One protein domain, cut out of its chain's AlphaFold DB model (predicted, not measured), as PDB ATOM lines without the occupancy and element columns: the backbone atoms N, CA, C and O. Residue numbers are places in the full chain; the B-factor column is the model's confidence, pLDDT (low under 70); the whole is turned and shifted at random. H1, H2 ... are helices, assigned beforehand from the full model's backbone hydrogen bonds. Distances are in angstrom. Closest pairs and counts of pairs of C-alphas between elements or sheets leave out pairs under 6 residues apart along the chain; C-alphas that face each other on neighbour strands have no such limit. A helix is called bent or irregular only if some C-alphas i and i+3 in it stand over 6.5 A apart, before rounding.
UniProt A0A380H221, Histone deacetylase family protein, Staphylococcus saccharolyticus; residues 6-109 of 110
ATOM      1  N   ASN A   6      22.420  11.543 -32.316       63.91
ATOM      2  CA  ASN A   6      22.315  10.133 -32.699       63.91
ATOM      3  C   ASN A   6      21.587   9.949 -34.035       63.91
ATOM      4  O   ASN A   6      22.032   9.162 -34.868       63.91
ATOM      5  N   SER A   7      20.517  10.713 -34.271       65.00
ATOM      6  CA  SER A   7      19.813  10.720 -35.557       65.00
ATOM      7  C   SER A   7      20.695  11.294 -36.671       65.00
ATOM      8  O   SER A   7      20.720  10.753 -37.768       65.00
ATOM      9  N   LEU A   8      21.474  12.348 -36.392       68.88
ATOM     10  CA  LEU A   8      22.412  12.920 -37.372       68.88
ATOM     11  C   LEU A   8      23.523  11.941 -37.768       68.88
ATOM     12  O   LEU A   8      23.949  11.954 -38.918       68.88
ATOM     13  N   TYR A   9      23.972  11.086 -36.849       77.06
ATOM     14  CA  TYR A   9      25.013  10.098 -37.135       77.06
ATOM     15  C   TYR A   9      24.495   8.865 -37.864       77.06
ATOM     16  O   TYR A   9      25.255   8.264 -38.610       77.06
ATOM     17  N   SER A  10      23.224   8.496 -37.696       83.31
ATOM     18  CA  SER A  10      22.639   7.322 -38.364       83.31
ATOM     19  C   SER A  10      22.152   7.616 -39.785       83.31
ATOM     20  O   SER A  10      22.217   6.732 -40.637       83.31
ATOM     21  N   ILE A  11      21.729   8.851 -40.084       87.56
ATOM     22  CA  ILE A  11      21.229   9.235 -41.418       87.56
ATOM     23  C   ILE A  11      22.201   8.875 -42.558       87.56
ATOM     24  O   ILE A  11      21.738   8.254 -43.514       87.56
ATOM     25  N   PRO A  12      23.513   9.191 -42.503       88.19
ATOM     26  CA  PRO A  12      24.426   8.867 -43.601       88.19
ATOM     27  C   PRO A  12      24.461   7.373 -43.942       88.19
ATOM     28  O   PRO A  12      24.489   7.009 -45.113       88.19
ATOM     29  N   TYR A  13      24.380   6.511 -42.928       91.62
ATOM     30  CA  TYR A  13      24.399   5.057 -43.086       91.62
ATOM     31  C   TYR A  13      23.105   4.548 -43.718       91.62
ATOM     32  O   TYR A  13      23.152   3.794 -44.681       91.62
ATOM     33  N   ILE A  14      21.954   5.044 -43.258       91.44
ATOM     34  CA  ILE A  14      20.649   4.706 -43.846       91.44
ATOM     35  C   ILE A  14      20.594   5.139 -45.317       91.44
ATOM     36  O   ILE A  14      20.145   4.387 -46.177       91.44
ATOM     37  N   ILE A  15      21.062   6.352 -45.628       91.06
ATOM     38  CA  ILE A  15      21.082   6.866 -47.003       91.06
ATOM     39  C   ILE A  15      22.022   6.046 -47.886       91.06
ATOM     40  O   ILE A  15      21.691   5.780 -49.041       91.06
ATOM     41  N   ARG A  16      23.171   5.626 -47.350       92.25
ATOM     42  CA  ARG A  16      24.086   4.737 -48.056       92.25
ATOM     43  C   ARG A  16      23.407   3.415 -48.393       92.25
ATOM     44  O   ARG A  16      23.374   3.077 -49.571       92.25
ATOM     45  N   ASP A  17      22.802   2.743 -47.416       92.38
ATOM     46  CA  ASP A  17      22.090   1.474 -47.620       92.38
ATOM     47  C   ASP A  17      21.001   1.601 -48.696       92.38
ATOM     48  O   ASP A  17      20.901   0.761 -49.593       92.38
ATOM     49  N   LEU A  18      20.227   2.691 -48.669       92.94
ATOM     50  CA  LEU A  18      19.219   2.983 -49.691       92.94
ATOM     51  C   LEU A  18      19.838   3.191 -51.080       92.94
ATOM     52  O   LEU A  18      19.294   2.702 -52.070       92.94
ATOM     53  N   ALA A  19      20.976   3.879 -51.176       92.69
ATOM     54  CA  ALA A  19      21.666   4.075 -52.446       92.69
ATOM     55  C   ALA A  19      22.204   2.755 -53.023       92.69
ATOM     56  O   ALA A  19      22.166   2.567 -54.241       92.69
ATOM     57  N   GLN A  20      22.640   1.821 -52.174       91.62
ATOM     58  CA  GLN A  20      23.057   0.491 -52.632       91.62
ATOM     59  C   GLN A  20      21.877  -0.271 -53.239       91.62
ATOM     60  O   GLN A  20      21.984  -0.825 -54.331       91.62
ATOM     61  N   HIS A  21      20.723  -0.235 -52.565       95.06
ATOM     62  CA  HIS A  21      19.528  -0.966 -52.989       95.06
ATOM     63  C   HIS A  21      18.852  -0.366 -54.226       95.06
ATOM     64  O   HIS A  21      18.358  -1.110 -55.070       95.06
ATOM     65  N   TYR A  22      18.810   0.964 -54.337       95.25
ATOM     66  CA  TYR A  22      17.954   1.644 -55.315       95.25
ATOM     67  C   TYR A  22      18.700   2.519 -56.324       95.25
ATOM     68  O   TYR A  22      18.117   2.894 -57.339       95.25
ATOM     69  N   CYS A  23      19.973   2.840 -56.085       93.38
ATOM     70  CA  CYS A  23      20.735   3.787 -56.906       93.38
ATOM     71  C   CYS A  23      22.024   3.191 -57.494       93.38
ATOM     72  O   CYS A  23      22.866   3.950 -57.975       93.38
ATOM     73  N   ASN A  24      22.202   1.861 -57.472       91.44
ATOM     74  CA  ASN A  24      23.433   1.189 -57.917       91.44
ATOM     75  C   ASN A  24      24.688   1.781 -57.248       91.44
ATOM     76  O   ASN A  24      25.640   2.147 -57.937       91.44
ATOM     77  N   ASP A  25      24.637   1.963 -55.926       88.75
ATOM     78  CA  ASP A  25      25.704   2.568 -55.113       88.75
ATOM     79  C   ASP A  25      26.056   4.025 -55.479       88.75
ATOM     80  O   ASP A  25      27.016   4.593 -54.953       88.75
ATOM     81  N   LYS A  26      25.282   4.690 -56.349       89.69
ATOM     82  CA  LYS A  26      25.509   6.098 -56.698       89.69
ATOM     83  C   LYS A  26      24.957   7.002 -55.605       89.69
ATOM     84  O   LYS A  26      23.746   7.080 -55.401       89.69
ATOM     85  N   LEU A  27      25.847   7.733 -54.944       89.75
ATOM     86  CA  LEU A  27      25.498   8.625 -53.847       89.75
ATOM     87  C   LEU A  27      26.401   9.855 -53.826       89.75
ATOM     88  O   LEU A  27      27.615   9.754 -53.985       89.75
ATOM     89  N   ILE A  28      25.800  11.022 -53.591       87.44
ATOM     90  CA  ILE A  28      26.511  12.283 -53.388       87.44
ATOM     91  C   ILE A  28      25.898  12.967 -52.164       87.44
ATOM     92  O   ILE A  28      24.685  13.163 -52.106       87.44
ATOM     93  N   MET A  29      26.730  13.320 -51.181       84.94
ATOM     94  CA  MET A  29      26.312  14.030 -49.970       84.94
ATOM     95  C   MET A  29      26.962  15.412 -49.919       84.94
ATOM     96  O   MET A  29      28.175  15.539 -50.075       84.94
ATOM     97  N   PHE A  30      26.163  16.445 -49.655       81.19
ATOM     98  CA  PHE A  30      26.629  17.823 -49.513       81.19
ATOM     99  C   PHE A  30      26.390  18.325 -48.088       81.19
ATOM    100  O   PHE A  30      25.382  17.994 -47.462       81.19
ATOM    101  N   GLY A  31      27.300  19.153 -47.578       73.75
ATOM    102  CA  GLY A  31      27.094  19.848 -46.309       73.75
ATOM    103  C   GLY A  31      26.273  21.125 -46.472       73.75
ATOM    104  O   GLY A  31      26.385  21.821 -47.476       73.75
ATOM    105  N   GLY A  32      25.485  21.456 -45.447       71.00
ATOM    106  CA  GLY A  32      24.853  22.770 -45.288       71.00
ATOM    107  C   GLY A  32      25.586  23.655 -44.269       71.00
ATOM    108  O   GLY A  32      26.408  23.171 -43.489       71.00
ATOM    109  N   GLY A  33      25.267  24.953 -44.245       59.47
ATOM    110  CA  GLY A  33      25.771  25.907 -43.244       59.47
ATOM    111  C   GLY A  33      24.949  25.938 -41.945       59.47
ATOM    112  O   GLY A  33      23.796  25.508 -41.917       59.47
ATOM    113  N   GLY A  34      25.526  26.488 -40.868       57.12
ATOM    114  CA  GLY A  34      24.801  26.781 -39.616       57.12
ATOM    115  C   GLY A  34      25.064  25.844 -38.428       57.12
ATOM    116  O   GLY A  34      24.197  25.708 -37.563       57.12
ATOM    117  N   TYR A  35      26.237  25.209 -38.366       59.00
ATOM    118  CA  TYR A  35      26.652  24.351 -37.249       59.00
ATOM    119  C   TYR A  35      27.870  24.933 -36.525       59.00
ATOM    120  O   TYR A  35      28.694  25.613 -37.132       59.00
ATOM    121  N   ASN A  36      28.017  24.628 -35.233       57.19
ATOM    122  CA  ASN A  36      29.252  24.921 -34.510       57.19
ATOM    123  C   ASN A  36      30.401  24.099 -35.126       57.19
ATOM    124  O   ASN A  36      30.448  22.871 -34.976       57.19
ATOM    125  N   ILE A  37      31.309  24.797 -35.816       58.62
ATOM    126  CA  ILE A  37      32.410  24.219 -36.598       58.62
ATOM    127  C   ILE A  37      33.382  23.369 -35.773       58.62
ATOM    128  O   ILE A  37      34.042  22.500 -36.327       58.62
ATOM    129  N   TRP A  38      33.452  23.573 -34.455       58.31
ATOM    130  CA  TRP A  38      34.399  22.873 -33.585       58.31
ATOM    131  C   TRP A  38      33.786  21.668 -32.876       58.31
ATOM    132  O   TRP A  38      34.479  20.689 -32.611       58.31
ATOM    133  N   ARG A  39      32.485  21.716 -32.573       62.25
ATOM    134  CA  ARG A  39      31.826  20.680 -31.760       62.25
ATOM    135  C   ARG A  39      31.164  19.584 -32.583       62.25
ATOM    136  O   ARG A  39      31.221  18.415 -32.207       62.25
ATOM    137  N   VAL A  40      30.509  19.950 -33.682       65.06
ATOM    138  CA  VAL A  40      29.603  19.038 -34.405       65.06
ATOM    139  C   VAL A  40      30.153  18.672 -35.775       65.06
ATOM    140  O   VAL A  40      30.067  17.515 -36.184       65.06
ATOM    141  N   VAL A  41      30.751  19.643 -36.467       71.88
ATOM    142  CA  VAL A  41      31.172  19.491 -37.864       71.88
ATOM    143  C   VAL A  41      32.189  18.360 -38.050       71.88
ATOM    144  O   VAL A  41      31.916  17.513 -38.894       71.88
ATOM    145  N   PRO A  42      33.279  18.236 -37.260       76.00
ATOM    146  CA  PRO A  42      34.276  17.201 -37.520       76.00
ATOM    147  C   PRO A  42      33.710  15.789 -37.349       76.00
ATOM    148  O   PRO A  42      33.854  14.970 -38.246       76.00
ATOM    149  N   ARG A  43      32.985  15.526 -36.252       84.19
ATOM    150  CA  ARG A  43      32.379  14.210 -35.977       84.19
ATOM    151  C   ARG A  43      31.308  13.839 -37.004       84.19
ATOM    152  O   ARG A  43      31.315  12.730 -37.526       84.19
ATOM    153  N   THR A  44      30.421  14.778 -37.333       80.88
ATOM    154  CA  THR A  44      29.334  14.536 -38.299       80.88
ATOM    155  C   THR A  44      29.889  14.265 -39.696       80.88
ATOM    156  O   THR A  44      29.467  13.317 -40.350       80.88
ATOM    157  N   TRP A  45      30.882  15.044 -40.140       83.88
ATOM    158  CA  TRP A  45      31.541  14.806 -41.427       83.88
ATOM    159  C   TRP A  45      32.373  13.529 -41.445       83.88
ATOM    160  O   TRP A  45      32.426  12.865 -42.478       83.88
ATOM    161  N   SER A  46      32.976  13.143 -40.318       88.62
ATOM    162  CA  SER A  46      33.596  11.827 -40.199       88.62
ATOM    163  C   SER A  46      32.570  10.718 -40.420       88.62
ATOM    164  O   SER A  46      32.847   9.831 -41.213       88.62
ATOM    165  N   HIS A  47      31.376  10.781 -39.823       87.56
ATOM    166  CA  HIS A  47      30.327   9.780 -40.075       87.56
ATOM    167  C   HIS A  47      29.837   9.764 -41.526       87.56
ATOM    168  O   HIS A  47      29.626   8.686 -42.076       87.56
ATOM    169  N   VAL A  48      29.721  10.927 -42.177       87.69
ATOM    170  CA  VAL A  48      29.450  11.000 -43.623       87.69
ATOM    171  C   VAL A  48      30.528  10.250 -44.402       87.69
ATOM    172  O   VAL A  48      30.213   9.340 -45.162       87.69
ATOM    173  N   TYR A  49      31.801  10.569 -44.173       89.19
ATOM    174  CA  TYR A  49      32.910   9.913 -44.859       89.19
ATOM    175  C   TYR A  49      32.952   8.401 -44.591       89.19
ATOM    176  O   TYR A  49      33.010   7.620 -45.534       89.19
ATOM    177  N   LEU A  50      32.851   7.987 -43.325       91.44
ATOM    178  CA  LEU A  50      32.843   6.582 -42.905       91.44
ATOM    179  C   LEU A  50      31.711   5.801 -43.583       91.44
ATOM    180  O   LEU A  50      31.940   4.713 -44.113       91.44
ATOM    181  N   SER A  51      30.518   6.400 -43.658       91.38
ATOM    182  CA  SER A  51      29.382   5.801 -44.358       91.38
ATOM    183  C   SER A  51      29.635   5.619 -45.854       91.38
ATOM    184  O   SER A  51      29.161   4.641 -46.413       91.38
ATOM    185  N   LEU A  52      30.410   6.495 -46.504       89.88
ATOM    186  CA  LEU A  52      30.750   6.353 -47.923       89.88
ATOM    187  C   LEU A  52      31.779   5.241 -48.169       89.88
ATOM    188  O   LEU A  52      31.738   4.606 -49.218       89.88
ATOM    189  N   VAL A  53      32.692   4.989 -47.223       91.69
ATOM    190  CA  VAL A  53      33.818   4.059 -47.436       91.69
ATOM    191  C   VAL A  53      33.580   2.619 -46.987       91.69
ATOM    192  O   VAL A  53      34.407   1.771 -47.289       91.69
ATOM    193  N   GLY A  54      32.485   2.291 -46.296       89.06
ATOM    194  CA  GLY A  54      32.309   0.919 -45.764       89.06
ATOM    195  C   GLY A  54      32.313   0.800 -44.259       89.06
ATOM    196  O   GLY A  54      31.874  -0.222 -43.750       89.06
ATOM    197  N   GLU A  55      32.775   1.823 -43.560       93.44
ATOM    198  CA  GLU A  55      33.077   1.694 -42.143       93.44
ATOM    199  C   GLU A  55      31.809   1.777 -41.292       93.44
ATOM    200  O   GLU A  55      30.922   2.567 -41.617       93.44
ATOM    201  N   PRO A  56      31.712   1.017 -40.187       90.38
ATOM    202  CA  PRO A  56      30.557   1.049 -39.300       90.38
ATOM    203  C   PRO A  56      30.479   2.359 -38.501       90.38
ATOM    204  O   PRO A  56      31.407   3.179 -38.477       90.38
ATOM    205  N   ILE A  57      29.349   2.555 -37.816       89.38
ATOM    206  CA  ILE A  57      29.176   3.655 -36.859       89.38
ATOM    207  C   ILE A  57      30.221   3.511 -35.749       89.38
ATOM    208  O   ILE A  57      30.241   2.521 -35.022       89.38
ATOM    209  N   GLN A  58      31.077   4.521 -35.620       88.94
ATOM    210  CA  GLN A  58      32.104   4.581 -34.584       88.94
ATOM    211  C   GLN A  58      31.504   5.004 -33.241       88.94
ATOM    212  O   GLN A  58      30.588   5.826 -33.189       88.94
ATOM    213  N   GLN A  59      32.039   4.442 -32.159       89.12
ATOM    214  CA  GLN A  59      31.587   4.660 -30.783       89.12
ATOM    215  C   GLN A  59      32.783   4.807 -29.840       89.12
ATOM    216  O   GLN A  59      33.909   4.422 -30.165       89.12
ATOM    217  N   GLY A  60      32.554   5.368 -28.655       89.12
ATOM    218  CA  GLY A  60      33.585   5.512 -27.630       89.12
ATOM    219  C   GLY A  60      34.540   6.681 -27.876       89.12
ATOM    220  O   GLY A  60      34.133   7.747 -28.330       89.12
ATOM    221  N   TYR A  61      35.813   6.529 -27.497       90.00
ATOM    222  CA  TYR A  61      36.773   7.637 -27.499       90.00
ATOM    223  C   TYR A  61      37.270   8.001 -28.900       90.00
ATOM    224  O   TYR A  61      37.600   7.141 -29.713       90.00
ATOM    225  N   LEU A  62      37.389   9.306 -29.144       89.62
ATOM    226  CA  LEU A  62      38.056   9.826 -30.330       89.62
ATOM    227  C   LEU A  62      39.563   9.526 -30.274       89.62
ATOM    228  O   LEU A  62      40.142   9.497 -29.181       89.62
ATOM    229  N   PRO A  63      40.231   9.374 -31.435       89.56
ATOM    230  CA  PRO A  63      41.672   9.171 -31.485       89.56
ATOM    231  C   PRO A  63      42.422  10.275 -30.733       89.56
ATOM    232  O   PRO A  63      42.302  11.461 -31.052       89.56
ATOM    233  N   LEU A  64      43.232   9.887 -29.747       88.31
ATOM    234  CA  LEU A  64      43.935  10.841 -28.887       88.31
ATOM    235  C   LEU A  64      44.910  11.722 -29.684       88.31
ATOM    236  O   LEU A  64      45.072  12.901 -29.381       88.31
ATOM    237  N   SER A  65      45.505  11.175 -30.747       90.12
ATOM    238  CA  SER A  65      46.350  11.913 -31.691       90.12
ATOM    239  C   SER A  65      45.597  13.060 -32.371       90.12
ATOM    240  O   SER A  65      46.131  14.164 -32.482       90.12
ATOM    241  N   TRP A  66      44.342  12.833 -32.771       87.56
ATOM    242  CA  TRP A  66      43.484  13.861 -33.355       87.56
ATOM    243  C   TRP A  66      43.132  14.924 -32.313       87.56
ATOM    244  O   TRP A  66      43.346  16.112 -32.551       87.56
ATOM    245  N   VAL A  67      42.676  14.505 -31.129       87.19
ATOM    246  CA  VAL A  67      42.306  15.433 -30.048       87.19
ATOM    247  C   VAL A  67      43.490  16.321 -29.667       87.19
ATOM    248  O   VAL A  67      43.345  17.540 -29.616       87.19
ATOM    249  N   ASN A  68      44.674  15.743 -29.463       89.06
ATOM    250  CA  ASN A  68      45.877  16.491 -29.096       89.06
ATOM    251  C   ASN A  68      46.309  17.474 -30.187       89.06
ATOM    252  O   ASN A  68      46.676  18.604 -29.874       89.06
ATOM    253  N   LYS A  69      46.221  17.072 -31.462       88.81
ATOM    254  CA  LYS A  69      46.562  17.933 -32.599       88.81
ATOM    255  C   LYS A  69      45.654  19.159 -32.680       88.81
ATOM    256  O   LYS A  69      46.143  20.265 -32.880       88.81
ATOM    257  N   TRP A  70      44.343  18.972 -32.536       85.31
ATOM    258  CA  TRP A  70      43.363  20.035 -32.780       85.31
ATOM    259  C   TRP A  70      43.015  20.858 -31.539       85.31
ATOM    260  O   TRP A  70      42.551  21.990 -31.680       85.31
ATOM    261  N   LYS A  71      43.278  20.350 -30.327       85.38
ATOM    262  CA  LYS A  71      43.011  21.069 -29.070       85.38
ATOM    263  C   LYS A  71      43.715  22.429 -29.008       85.38
ATOM    264  O   LYS A  71      43.163  23.348 -28.421       85.38
ATOM    265  N   LEU A  72      44.894  22.564 -29.621       85.25
ATOM    266  CA  LEU A  72      45.657  23.820 -29.660       85.25
ATOM    267  C   LEU A  72      45.013  24.903 -30.539       85.25
ATOM    268  O   LEU A  72      45.262  26.084 -30.327       85.25
ATOM    269  N   TYR A  73      44.197  24.505 -31.516       83.81
ATOM    270  CA  TYR A  73      43.572  25.414 -32.481       83.81
ATOM    271  C   TYR A  73      42.110  25.718 -32.146       83.81
ATOM    272  O   TYR A  73      41.531  26.647 -32.707       83.81
ATOM    273  N   SER A  74      41.492  24.930 -31.264       79.38
ATOM    274  CA  SER A  74      40.093  25.124 -30.905       79.38
ATOM    275  C   SER A  74      39.959  26.148 -29.774       79.38
ATOM    276  O   SER A  74      40.555  25.959 -28.713       79.38
ATOM    277  N   PRO A  75      39.119  27.185 -29.932       78.31
ATOM    278  CA  PRO A  75      38.809  28.123 -28.852       78.31
ATOM    279  C   PRO A  75      37.925  27.495 -27.757       78.31
ATOM    280  O   PRO A  75      37.618  28.138 -26.758       78.31
ATOM    281  N   THR A  76      37.478  26.249 -27.948       77.50
ATOM    282  CA  THR A  76      36.564  25.526 -27.057       77.50
ATOM    283  C   THR A  76      37.086  24.124 -26.759       77.50
ATOM    284  O   THR A  76      37.850  23.558 -27.536       77.50
ATOM    285  N   ALA A  77      36.637  23.522 -25.656       80.25
ATOM    286  CA  ALA A  77      36.967  22.133 -25.360       80.25
ATOM    287  C   ALA A  77      36.444  21.200 -26.467       80.25
ATOM    288  O   ALA A  77      35.248  21.182 -26.767       80.25
ATOM    289  N   LEU A  78      37.349  20.419 -27.060       82.88
ATOM    290  CA  LEU A  78      36.980  19.401 -28.036       82.88
ATOM    291  C   LEU A  78      36.267  18.225 -27.352       82.88
ATOM    292  O   LEU A  78      36.622  17.861 -26.222       82.88
ATOM    293  N   PRO A  79      35.299  17.594 -28.036       82.62
ATOM    294  CA  PRO A  79      34.692  16.365 -27.553       82.62
ATOM    295  C   PRO A  79      35.756  15.270 -27.409       82.62
ATOM    296  O   PRO A  79      36.721  15.212 -28.170       82.62
ATOM    297  N   LYS A  80      35.578  14.395 -26.417       85.12
ATOM    298  CA  LYS A  80      36.461  13.238 -26.186       85.12
ATOM    299  C   LYS A  80      35.904  11.945 -26.769       85.12
ATOM    300  O   LYS A  80      36.660  10.994 -26.940       85.12
ATOM    301  N   LYS A  81      34.600  11.903 -27.032       87.06
ATOM    302  CA  LYS A  81      33.882  10.725 -27.510       87.06
ATOM    303  C   LYS A  81      33.119  11.022 -28.797       87.06
ATOM    304  O   LYS A  81      32.830  12.184 -29.105       87.06
ATOM    305  N   TRP A  82      32.820   9.961 -29.534       84.75
ATOM    306  CA  TRP A  82      31.945   9.993 -30.699       84.75
ATOM    307  C   TRP A  82      30.531  10.420 -30.300       84.75
ATOM    308  O   TRP A  82      29.974  11.332 -30.915       84.75
ATOM    309  N   GLU A  83      29.998   9.854 -29.214       80.38
ATOM    310  CA  GLU A  83      28.686  10.218 -28.687       80.38
ATOM    311  C   GLU A  83      28.717  11.568 -27.954       80.38
ATOM    312  O   GLU A  83      29.720  11.944 -27.340       80.38
ATOM    313  N   ASP A  84      27.592  12.283 -27.983       68.69
ATOM    314  CA  ASP A  84      27.373  13.475 -27.161       68.69
ATOM    315  C   ASP A  84      26.390  13.182 -26.029       68.69
ATOM    316  O   ASP A  84      25.432  12.422 -26.184       68.69
ATOM    317  N   HIS A  85      26.586  13.860 -24.900       61.03
ATOM    318  CA  HIS A  85      25.547  14.000 -23.890       61.03
ATOM    319  C   HIS A  85      24.716  15.246 -24.245       61.03
ATOM    320  O   HIS A  85      25.265  16.324 -24.445       61.03
ATOM    321  N   LEU A  86      23.392  15.094 -24.345       50.84
ATOM    322  CA  LEU A  86      22.403  16.064 -24.864       50.84
ATOM    323  C   LEU A  86      22.462  17.508 -24.306       50.84
ATOM    324  O   LEU A  86      21.817  18.391 -24.866       50.84
ATOM    325  N   ASN A  87      23.224  17.776 -23.246       49.31
ATOM    326  CA  ASN A  87      23.260  19.065 -22.542       49.31
ATOM    327  C   ASN A  87      24.008  20.196 -23.264       49.31
ATOM    328  O   ASN A  87      24.068  21.315 -22.765       49.31
ATOM    329  N   ASP A  88      24.572  19.924 -24.433       48.06
ATOM    330  CA  ASP A  88      25.545  20.803 -25.075       48.06
ATOM    331  C   ASP A  88      25.005  21.604 -26.269       48.06
ATOM    332  O   ASP A  88      25.748  22.313 -26.959       48.06
ATOM    333  N   TYR A  89      23.699  21.518 -26.515       46.50
ATOM    334  CA  TYR A  89      23.052  22.221 -27.612       46.50
ATOM    335  C   TYR A  89      22.762  23.682 -27.245       46.50
ATOM    336  O   TYR A  89      21.750  23.999 -26.621       46.50
ATOM    337  N   THR A  90      23.619  24.603 -27.688       42.50
ATOM    338  CA  THR A  90      23.245  26.017 -27.773       42.50
ATOM    339  C   THR A  90      22.412  26.231 -29.034       42.50
ATOM    340  O   THR A  90      22.893  26.106 -30.160       42.50
ATOM    341  N   PHE A  91      21.128  26.538 -28.849       44.78
ATOM    342  CA  PHE A  91      20.244  26.947 -29.934       44.78
ATOM    343  C   PHE A  91      20.766  28.261 -30.533       44.78
ATOM    344  O   PHE A  91      20.655  29.321 -29.921       44.78
ATOM    345  N   ILE A  92      21.351  28.201 -31.730       50.84
ATOM    346  CA  ILE A  92      21.710  29.399 -32.494       50.84
ATOM    347  C   ILE A  92      20.486  29.780 -33.330       50.84
ATOM    348  O   ILE A  92      20.110  29.070 -34.265       50.84
ATOM    349  N   SER A  93      19.848  30.897 -32.971       39.16
ATOM    350  CA  SER A  93      18.696  31.447 -33.691       39.16
ATOM    351  C   SER A  93      19.109  31.883 -35.101       39.16
ATOM    352  O   SER A  93      19.831  32.862 -35.285       39.16
ATOM    353  N   ARG A  94      18.667  31.127 -36.114       53.69
ATOM    354  CA  ARG A  94      19.048  31.303 -37.531       53.69
ATOM    355  C   ARG A  94      18.350  32.470 -38.234       53.69
ATOM    356  O   ARG A  94      18.624  32.724 -39.403       53.69
ATOM    357  N   THR A  95      17.442  33.170 -37.563       50.19
ATOM    358  CA  THR A  95      16.573  34.156 -38.218       50.19
ATOM    359  C   THR A  95      17.349  35.364 -38.759       50.19
ATOM    360  O   THR A  95      16.966  35.928 -39.778       50.19
ATOM    361  N   HIS A  96      18.468  35.742 -38.132       45.78
ATOM    362  CA  HIS A  96      19.234  36.925 -38.544       45.78
ATOM    363  C   HIS A  96      20.071  36.712 -39.821       45.78
ATOM    364  O   HIS A  96      20.087  37.581 -40.692       45.78
ATOM    365  N   GLU A  97      20.718  35.556 -39.987       48.50
ATOM    366  CA  GLU A  97      21.647  35.280 -41.102       48.50
ATOM    367  C   GLU A  97      20.952  35.154 -42.473       48.50
ATOM    368  O   GLU A  97      21.437  35.680 -43.476       48.50
ATOM    369  N   ILE A  98      19.776  34.514 -42.528       49.81
ATOM    370  CA  ILE A  98      19.058  34.250 -43.792       49.81
ATOM    371  C   ILE A  98      18.640  35.564 -44.481       49.81
ATOM    372  O   ILE A  98      18.698  35.675 -45.706       49.81
ATOM    373  N   SER A  99      18.299  36.591 -43.693       49.19
ATOM    374  CA  SER A  99      17.897  37.914 -44.195       49.19
ATOM    375  C   SER A  99      18.995  38.632 -44.992       49.19
ATOM    376  O   SER A  99      18.701  39.377 -45.929       49.19
ATOM    377  N   LYS A 100      20.267  38.393 -44.649       46.03
ATOM    378  CA  LYS A 100      21.413  39.072 -45.260       46.03
ATOM    379  C   LYS A 100      21.800  38.423 -46.588       46.03
ATOM    380  O   LYS A 100      22.026  39.130 -47.566       46.03
ATOM    381  N   ASN A 101      21.790  37.091 -46.649       50.94
ATOM    382  CA  ASN A 101      22.160  36.352 -47.861       50.94
ATOM    383  C   ASN A 101      21.116  36.497 -48.980       50.94
ATOM    384  O   ASN A 101      21.486  36.573 -50.149       50.94
ATOM    385  N   ALA A 102      19.828  36.626 -48.637       49.03
ATOM    386  CA  ALA A 102      18.775  36.871 -49.625       49.03
ATOM    387  C   ALA A 102      18.936  38.226 -50.343       49.03
ATOM    388  O   ALA A 102      18.699  38.315 -51.546       49.03
ATOM    389  N   ARG A 103      19.389  39.273 -49.632       46.66
ATOM    390  CA  ARG A 103      19.644  40.598 -50.228       46.66
ATOM    391  C   ARG A 103      20.804  40.577 -51.223       46.66
ATOM    392  O   ARG A 103      20.700  41.191 -52.278       46.66
ATOM    393  N   VAL A 104      21.871  39.842 -50.913       56.44
ATOM    394  CA  VAL A 104      23.037  39.709 -51.802       56.44
ATOM    395  C   VAL A 104      22.683  38.902 -53.054       56.44
ATOM    396  O   VAL A 104      23.060  39.294 -54.153       56.44
ATOM    397  N   ALA A 105      21.895  37.832 -52.917       46.62
ATOM    398  CA  ALA A 105      21.441  37.041 -54.060       46.62
ATOM    399  C   ALA A 105      20.568  37.850 -55.042       46.62
ATOM    400  O   ALA A 105      20.677  37.654 -56.248       46.62
ATOM    401  N   MET A 106      19.758  38.799 -54.551       51.84
ATOM    402  CA  MET A 106      18.982  39.705 -55.414       51.84
ATOM    403  C   MET A 106      19.834  40.766 -56.125       51.84
ATOM    404  O   MET A 106      19.426  41.239 -57.179       51.84
ATOM    405  N   GLN A 107      20.998  41.143 -55.588       49.72
ATOM    406  CA  GLN A 107      21.887  42.137 -56.211       49.72
ATOM    407  C   GLN A 107      22.790  41.568 -57.313       49.72
ATOM    408  O   GLN A 107      23.291  42.334 -58.123       49.72
ATOM    409  N   VAL A 108      23.007  40.251 -57.346       52.00
ATOM    410  CA  VAL A 108      23.823  39.575 -58.376       52.00
ATOM    411  C   VAL A 108      22.971  39.118 -59.572       52.00
ATOM    412  O   VAL A 108      23.503  38.750 -60.614       52.00
ATOM    413  N   ALA A 109      21.644  39.144 -59.429       46.12
ATOM    414  CA  ALA A 109      20.685  38.738 -60.455       46.12
ATOM    415  C   ALA A 109      20.131  39.907 -61.300       46.12
ATOM    416  O   ALA A 109      19.148  39.711 -62.015       46.12
TER     417      ALA A 109
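What this domain is: This is residues 6 to 109 of the 110 residues of the protein "Histone deacetylase family protein" of Staphylococcus saccharolyticus (UniProt A0A380H221). Two helices side by side, H1 and H2, run the same way and are joined by a long loop that returns from the end of H1 to the start of H2. The short helix H3 is set off from this pair, and a long unnamed stretch leads from it to H4, whose residues 98 to 108 stick out as a free arm. The printed part has 104 residues with four named helices, H1 to H4 in chain order, and no named strand; its class is all helix. It is loose, with a radius of gyration of the C-alphas of 17.0 A and spans of 45 by 42 by 25 A.

Where its parts are: H1 is residues 6 to 22, 24.5 A long, beginning at C-alpha 6 (22.315, 10.133, -32.699). It is irregular, but only just: C-alphas 9 and 12 are 6.6 A apart. H2 is residues 41 to 53, 18.4 A long, beginning at C-alpha 41 (31.172, 19.491, -37.864). H3 is residues 64 to 71, and H4, residues 95 to 108, is 22.1 A long and ends at C-alpha 108 (23.823, 39.575, -58.376).

How they stand to each other: H1 and H2 touch, their closest C-alphas being those of Tyr 13 and Ser 51, 5.2 A apart. They run the same way at a shallow tilt of 24 degrees. H3 is apart from H1, H2 and H4, and H4 is apart from H1 and H2 too. Every O i to N i+4 pair is within hydrogen-bond range in H2 and H3, against 11 of 13 in H1 and 7 of 10 in H4.

The domain as a whole: The two C-alphas farthest apart, those of Gly 60 and Ala 109, are 48.5 A apart. The printed part has no cut. The links H1 to H2, 18 residues, and H3 to H4, 23 residues, are long; H2 to H3 is short. Residues 98 to 109 stand free. The mean pLDDT of the printed part is 74.9, and residues 6 to 8, 33 to 40 and 84 to 109 are under 70.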